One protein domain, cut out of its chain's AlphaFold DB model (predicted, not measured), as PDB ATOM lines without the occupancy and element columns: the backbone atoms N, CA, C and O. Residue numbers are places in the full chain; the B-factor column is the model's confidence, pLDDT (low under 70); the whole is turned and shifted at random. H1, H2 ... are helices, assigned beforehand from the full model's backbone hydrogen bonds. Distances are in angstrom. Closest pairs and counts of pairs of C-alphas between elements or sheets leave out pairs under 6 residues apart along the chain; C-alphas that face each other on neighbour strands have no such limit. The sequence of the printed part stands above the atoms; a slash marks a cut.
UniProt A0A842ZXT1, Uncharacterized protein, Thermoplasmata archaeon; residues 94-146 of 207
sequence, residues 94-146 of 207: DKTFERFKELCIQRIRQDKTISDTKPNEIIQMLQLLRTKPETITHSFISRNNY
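Overview. This is residues 94 to 146 of the 207 residues of an uncharacterized protein of Thermoplasmata archaeon (UniProt A0A842ZXT1). Start with H1, the longest helix: the chain folds back from it through a loop into H2, making a loose helical hairpin, and at the far end of H2 it turns a corner into H3, which extends away without touching either helix. The picture is an open, flat zigzag of three helices, with residues 110 to 116 sticking out at the loop of the hairpin and residues 138 to 146 sticking out at the other end. The printed part has 53 residues with three named helices, in the order H1, H2, H3, and no named strand; the class is all helix. The whole is loose, with a radius of gyration of the C-alphas of 13.2 A and spans of 33 by 29 by 14 A.

Arrangement. Look first at H1, residues 94 to 110, and then at H2, residues 119 to 131. These two form a helical hairpin and touch, H1 with residues 101 to 105 alone; their closest C-alphas, those of Ile 105 and Pro 119, are 6.3 A apart. They run opposite ways at a tilt of 36 degrees, only just steep. Next find H3, residues 133 to 144, which is close to H2 but not clearly touching it: their closest C-alphas, those of Leu 129 and Ile 136, are 6.9 A apart. The lines of H2 and H3 stand about perpendicular, at 76 degrees. H1 and H3 are apart. In H1, H2 and H3 every backbone O i to N i+4 pair is within hydrogen-bond range.

Along the chain. Find C-alpha 94 at (207.847, 185.449, 137.802); from there H1 runs 24.6 A through 17 residues to C-alpha 110 at (211.855, 163.497, 127.349). H2 begins at C-alpha 119, at (213.782, 175.095, 123.424), and its 13 residues measure 18.6 A from first to last C-alpha. H3 has 12 residues and measures 16.8 A, ending at C-alpha 144 at (188.242, 175.918, 116.044).

Size, cuts and confidence. The two C-alphas farthest apart are those of Lys 95 and Tyr 146, at 37.8 A. The printed part has no cut. The link from H1 to H2 is short, with 8 residues, and the link from H2 to H3 is tight, with 1 residue. Residues 110 to 116, of which 110 belongs to H1, stand free, and so do residues 138 to 146, of which 138 to 144 belong to H3. Without these stretches the body has 37 residues and spans 28 by 24 by 13 A. In the B-factor column the mean pLDDT of the printed part is 77.5, and the model's confidence is low, under 70, at residues 114 to 116 and 136 to 146.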
ATOM      1  N   ASP A  94     206.643 185.666 138.612       90.88
ATOM      2  CA  ASP A  94     207.847 185.449 137.802       90.88
ATOM      3  C   ASP A  94     208.601 184.182 138.210       90.88
ATOM      4  O   ASP A  94     209.026 183.408 137.354       90.88
ATOM      5  N   LYS A  95     208.705 183.916 139.516       92.50
ATOM      6  CA  LYS A  95     209.428 182.754 140.041       92.50
ATOM      7  C   LYS A  95     208.734 181.445 139.667       92.50
ATOM      8  O   LYS A  95     209.394 180.500 139.230       92.50
ATOM      9  N   THR A  96     207.412 181.378 139.810       92.06
ATOM     10  CA  THR A  96     206.628 180.210 139.383       92.06
ATOM     11  C   THR A  96     206.652 180.041 137.870       92.06
ATOM     12  O   THR A  96     206.739 178.915 137.385       92.06
ATOM     13  N   PHE A  97     206.631 181.141 137.116       92.44
ATOM     14  CA  PHE A  97     206.691 181.101 135.661       92.44
ATOM     15  C   PHE A  97     208.044 180.585 135.144       92.44
ATOM     16  O   PHE A  97     208.070 179.756 134.237       92.44
ATOM     17  N   GLU A  98     209.165 180.996 135.745       90.62
ATOM     18  CA  GLU A  98     210.488 180.436 135.426       90.62
ATOM     19  C   GLU A  98     210.533 178.925 135.678       90.62
ATOM     20  O   GLU A  98     210.890 178.153 134.786       90.62
ATOM     21  N   ARG A  99     210.051 178.481 136.845       91.19
ATOM     22  CA  ARG A  99     209.969 177.052 137.176       91.19
ATOM     23  C   ARG A  99     209.064 176.284 136.210       91.19
ATOM     24  O   ARG A  99     209.355 175.146 135.846       91.19
ATOM     25  N   PHE A 100     207.964 176.895 135.780       89.69
ATOM     26  CA  PHE A 100     207.068 176.316 134.785       89.69
ATOM     27  C   PHE A 100     207.770 176.128 133.433       89.69
ATOM     28  O   PHE A 100     207.670 175.050 132.845       89.69
ATOM     29  N   LYS A 101     208.543 177.119 132.966       88.44
ATOM     30  CA  LYS A 101     209.337 176.995 131.733       88.44
ATOM     31  C   LYS A 101     210.337 175.844 131.811       88.44
ATOM     32  O   LYS A 101     210.423 175.059 130.867       88.44
ATOM     33  N   GLU A 102     211.057 175.719 132.924       88.69
ATOM     34  CA  GLU A 102     212.013 174.625 133.137       88.69
ATOM     35  C   GLU A 102     211.336 173.254 133.036       88.69
ATOM     36  O   GLU A 102     211.811 172.381 132.305       88.69
ATOM     37  N   LEU A 103     210.183 173.086 133.694       88.94
ATOM     38  CA  LEU A 103     209.403 171.848 133.643       88.94
ATOM     39  C   LEU A 103     208.907 171.533 132.226       88.94
ATOM     40  O   LEU A 103     208.988 170.382 131.790       88.94
ATOM     41  N   CYS A 104     208.435 172.536 131.483       86.44
ATOM     42  CA  CYS A 104     208.023 172.360 130.091       86.44
ATOM     43  C   CYS A 104     209.187 171.888 129.212       86.44
ATOM     44  O   CYS A 104     209.038 170.923 128.464       86.44
ATOM     45  N   ILE A 105     210.357 172.519 129.328       86.19
ATOM     46  CA  ILE A 105     211.550 172.141 128.557       86.19
ATOM     47  C   ILE A 105     211.995 170.722 128.915       86.19
ATOM     48  O   ILE A 105     212.301 169.930 128.024       86.19
ATOM     49  N   GLN A 106     212.016 170.382 130.206       87.25
ATOM     50  CA  GLN A 106     212.380 169.045 130.666       87.25
ATOM     51  C   GLN A 106     211.435 167.985 130.094       87.25
ATOM     52  O   GLN A 106     211.895 166.945 129.626       87.25
ATOM     53  N   ARG A 107     210.126 168.259 130.089       86.06
ATOM     54  CA  ARG A 107     209.125 167.333 129.559       86.06
ATOM     55  C   ARG A 107     209.260 167.139 128.052       86.06
ATOM     56  O   ARG A 107     209.191 166.007 127.594       86.06
ATOM     57  N   ILE A 108     209.501 168.216 127.305       82.88
ATOM     58  CA  ILE A 108     209.667 168.162 125.845       82.88
ATOM     59  C   ILE A 108     210.932 167.389 125.471       82.88
ATOM     60  O   ILE A 108     210.893 166.557 124.577       82.88
ATOM     61  N   ARG A 109     212.037 167.571 126.205       80.62
ATOM     62  CA  ARG A 109     213.274 166.796 125.986       80.62
ATOM     63  C   ARG A 109     213.111 165.294 126.230       80.62
ATOM     64  O   ARG A 109     213.871 164.505 125.682       80.62
ATOM     65  N   GLN A 110     212.170 164.905 127.088       83.38
ATOM     66  CA  GLN A 110     211.855 163.497 127.349       83.38
ATOM     67  C   GLN A 110     210.935 162.897 126.279       83.38
ATOM     68  O   GLN A 110     210.834 161.673 126.185       83.38
ATOM     69  N   ASP A 111     210.271 163.736 125.485       80.75
ATOM     70  CA  ASP A 111     209.340 163.299 124.460       80.75
ATOM     71  C   ASP A 111     210.061 163.084 123.124       80.75
ATOM     72  O   ASP A 111     210.533 164.016 122.476       80.75
ATOM     73  N   LYS A 112     210.138 161.824 122.692       72.88
ATOM     74  CA  LYS A 112     210.794 161.442 121.434       72.88
ATOM     75  C   LYS A 112     209.993 161.845 120.192       72.88
ATOM     76  O   LYS A 112     210.527 161.753 119.093       72.88
ATOM     77  N   THR A 113     208.731 162.257 120.344       74.44
ATOM     78  CA  THR A 113     207.880 162.669 119.215       74.44
ATOM     79  C   THR A 113     208.096 164.120 118.781       74.44
ATOM     80  O   THR A 113     207.685 164.490 117.685       74.44
ATOM     81  N   ILE A 114     208.776 164.933 119.596       68.62
ATOM     82  CA  ILE A 114     208.991 166.365 119.354       68.62
ATOM     83  C   ILE A 114     210.497 166.610 119.147       68.62
ATOM     84  O   ILE A 114     211.159 167.223 119.979       68.62
ATOM     85  N   SER A 115     211.073 166.085 118.057       61.91
ATOM     86  CA  SER A 115     212.522 166.206 117.789       61.91
ATOM     87  C   SER A 115     212.947 167.580 117.262       61.91
ATOM     88  O   SER A 115     214.086 167.985 117.471       61.91
ATOM     89  N   ASP A 116     212.037 168.308 116.609       68.56
ATOM     90  CA  ASP A 116     212.408 169.466 115.781       68.56
ATOM     91  C   ASP A 116     212.156 170.825 116.449       68.56
ATOM     92  O   ASP A 116     212.511 171.868 115.902       68.56
ATOM     93  N   THR A 117     211.551 170.851 117.641       74.06
ATOM     94  CA  THR A 117     211.219 172.121 118.303       74.06
ATOM     95  C   THR A 117     212.375 172.611 119.168       74.06
ATOM     96  O   THR A 117     212.755 171.975 120.155       74.06
ATOM     97  N   LYS A 118     212.920 173.787 118.841       81.50
ATOM     98  CA  LYS A 118     214.008 174.386 119.620       81.50
ATOM     99  C   LYS A 118     213.482 174.883 120.976       81.50
ATOM    100  O   LYS A 118     212.482 175.601 121.014       81.50
ATOM    101  N   PRO A 119     214.186 174.621 122.095       77.88
ATOM    102  CA  PRO A 119     213.782 175.095 123.424       77.88
ATOM    103  C   PRO A 119     213.532 176.608 123.500       77.88
ATOM    104  O   PRO A 119     212.624 177.060 124.194       77.88
ATOM    105  N   ASN A 120     214.306 177.396 122.752       81.62
ATOM    106  CA  ASN A 120     214.205 178.855 122.750       81.62
ATOM    107  C   ASN A 120     212.897 179.355 122.121       81.62
ATOM    108  O   ASN A 120     212.343 180.349 122.585       81.62
ATOM    109  N   GLU A 121     212.374 178.657 121.113       82.88
ATOM    110  CA  GLU A 121     211.102 179.003 120.466       82.88
ATOM    111  C   GLU A 121     209.925 178.751 121.417       82.88
ATOM    112  O   GLU A 121     209.004 179.563 121.508       82.88
ATOM    113  N   ILE A 122     209.996 177.679 122.212       82.94
ATOM    114  CA  ILE A 122     209.004 177.365 123.250       82.94
ATOM    115  C   ILE A 122     208.998 178.444 124.335       82.94
ATOM    116  O   ILE A 122     207.933 178.909 124.736       82.94
ATOM    117  N   ILE A 123     210.176 178.879 124.792       84.88
ATOM    118  CA  ILE A 123     210.285 179.949 125.790       84.88
ATOM    119  C   ILE A 123     209.665 181.244 125.258       84.88
ATOM    120  O   ILE A 123     208.880 181.874 125.969       84.88
ATOM    121  N   GLN A 124     209.974 181.621 124.014       85.69
ATOM    122  CA  GLN A 124     209.410 182.816 123.384       85.69
ATOM    123  C   GLN A 124     207.887 182.722 123.257       85.69
ATOM    124  O   GLN A 124     207.184 183.680 123.577       85.69
ATOM    125  N   MET A 125     207.358 181.559 122.870       82.88
ATOM    126  CA  MET A 125     205.915 181.325 122.804       82.88
ATOM    127  C   MET A 125     205.247 181.407 124.179       82.88
ATOM    128  O   MET A 125     204.196 182.031 124.308       82.88
ATOM    129  N   LEU A 126     205.859 180.846 125.226       86.06
ATOM    130  CA  LEU A 126     205.351 180.945 126.599       86.06
ATOM    131  C   LEU A 126     205.373 182.393 127.114       86.06
ATOM    132  O   LEU A 126     204.438 182.826 127.786       86.06
ATOM    133  N   GLN A 127     206.409 183.164 126.778       86.12
ATOM    134  CA  GLN A 127     206.486 184.592 127.104       86.12
ATOM    135  C   GLN A 127     205.429 185.408 126.353       86.12
ATOM    136  O   GLN A 127     204.780 186.277 126.944       86.12
ATOM    137  N   LEU A 128     205.206 185.112 125.072       84.94
ATOM    138  CA  LEU A 128     204.153 185.739 124.280       84.94
ATOM    139  C   LEU A 128     202.764 185.414 124.850       84.94
ATOM    140  O   LEU A 128     201.923 186.302 124.966       84.94
ATOM    141  N   LEU A 129     202.558 184.168 125.290       84.88
ATOM    142  CA  LEU A 129     201.328 183.714 125.940       84.88
ATOM    143  C   LEU A 129     201.024 184.482 127.225       84.88
ATOM    144  O   LEU A 129     199.871 184.813 127.492       84.88
ATOM    145  N   ARG A 130     202.065 184.783 128.007       84.25
ATOM    146  CA  ARG A 130     201.942 185.548 129.248       84.25
ATOM    147  C   ARG A 130     201.660 187.028 128.990       84.25
ATOM    148  O   ARG A 130     200.827 187.614 129.668       84.25
ATOM    149  N   THR A 131     202.357 187.628 128.028       85.69
ATOM    150  CA  THR A 131     202.303 189.079 127.768       85.69
ATOM    151  C   THR A 131     201.095 189.503 126.936       85.69
ATOM    152  O   THR A 131     200.590 190.608 127.121       85.69
ATOM    153  N   LYS A 132     200.622 188.649 126.021       84.25
ATOM    154  CA  LYS A 132     199.487 188.929 125.130       84.25
ATOM    155  C   LYS A 132     198.568 187.703 125.011       84.25
ATOM    156  O   LYS A 132     198.482 187.093 123.945       84.25
ATOM    157  N   PRO A 133     197.846 187.333 126.082       78.56
ATOM    158  CA  PRO A 133     196.963 186.165 126.066       78.56
ATOM    159  C   PRO A 133     195.780 186.321 125.094       78.56
ATOM    160  O   PRO A 133     195.315 185.340 124.511       78.56
ATOM    161  N   GLU A 134     195.296 187.545 124.877       73.38
ATOM    162  CA  GLU A 134     194.101 187.824 124.066       73.38
ATOM    163  C   GLU A 134     194.304 187.491 122.583       73.38
ATOM    164  O   GLU A 134     193.486 186.787 121.988       73.38
ATOM    165  N   THR A 135     195.431 187.904 121.993       70.50
ATOM    166  CA  THR A 135     195.742 187.665 120.571       70.50
ATOM    167  C   THR A 135     195.806 186.174 120.240       70.50
ATOM    168  O   THR A 135     195.373 185.737 119.173       70.50
ATOM    169  N   ILE A 136     196.299 185.379 121.185       67.19
ATOM    170  CA  ILE A 136     196.418 183.930 121.056       67.19
ATOM    171  C   ILE A 136     195.057 183.255 121.258       67.19
ATOM    172  O   ILE A 136     194.692 182.340 120.524       67.19
ATOM    173  N   THR A 137     194.251 183.741 122.200       67.56
ATOM    174  CA  THR A 137     192.914 183.188 122.441       67.56
ATOM    175  C   THR A 137     192.002 183.371 121.222       67.56
ATOM    176  O   THR A 137     191.285 182.444 120.843       67.56
ATOM    177  N   HIS A 138     192.064 184.530 120.558       64.50
ATOM    178  CA  HIS A 138     191.283 184.803 119.347       64.50
ATOM    179  C   HIS A 138     191.702 183.940 118.150       64.50
ATOM    180  O   HIS A 138     190.830 183.450 117.428       64.50
ATOM    181  N   SER A 139     193.004 183.699 117.958       64.44
ATOM    182  CA  SER A 139     193.481 182.853 116.858       64.44
ATOM    183  C   SER A 139     193.052 181.393 117.032       64.44
ATOM    184  O   SER A 139     192.644 180.767 116.056       64.44
ATOM    185  N   PHE A 140     193.029 180.868 118.262       63.09
ATOM    186  CA  PHE A 140     192.522 179.519 118.537       63.09
ATOM    187  C   PHE A 140     191.003 179.394 118.385       63.09
ATOM    188  O   PHE A 140     190.535 178.388 117.858       63.09
ATOM    189  N   ILE A 141     190.221 180.399 118.801       61.19
ATOM    190  CA  ILE A 141     188.758 180.384 118.619       61.19
ATOM    191  C   ILE A 141     188.401 180.454 117.130       61.19
ATOM    192  O   ILE A 141     187.574 179.678 116.664       61.19
ATOM    193  N   SER A 142     189.049 181.344 116.371       55.06
ATOM    194  CA  SER A 142     188.822 181.459 114.926       55.06
ATOM    195  C   SER A 142     189.221 180.187 114.183       55.06
ATOM    196  O   SER A 142     188.619 179.861 113.164       55.06
ATOM    197  N   ARG A 143     190.232 179.476 114.691       48.94
ATOM    198  CA  ARG A 143     190.708 178.214 114.140       48.94
ATOM    199  C   ARG A 143     189.743 177.064 114.482       48.94
ATOM    200  O   ARG A 143     189.337 176.339 113.598       48.94
ATOM    201  N   ASN A 144     189.234 176.954 115.705       49.53
ATOM    202  CA  ASN A 144     188.242 175.918 116.044       49.53
ATOM    203  C   ASN A 144     186.845 176.119 115.422       49.53
ATOM    204  O   ASN A 144     186.012 175.222 115.525       49.53
ATOM    205  N   ASN A 145     186.583 177.268 114.792       46.75
ATOM    206  CA  ASN A 145     185.342 177.531 114.060       46.75
ATOM    207  C   ASN A 145     185.350 176.996 112.620       46.75
ATOM    208  O   ASN A 145     184.301 177.031 111.976       46.75
ATOM    209  N   TYR A 146     186.472 176.472 112.099       42.41
ATOM    210  CA  TYR A 146     186.316 175.483 111.039       42.41
ATOM    211  C   TYR A 146     185.720 174.247 111.696       42.41
ATOM    212  O   TYR A 146     186.255 173.707 112.661       42.41
TER     213      TYR A 146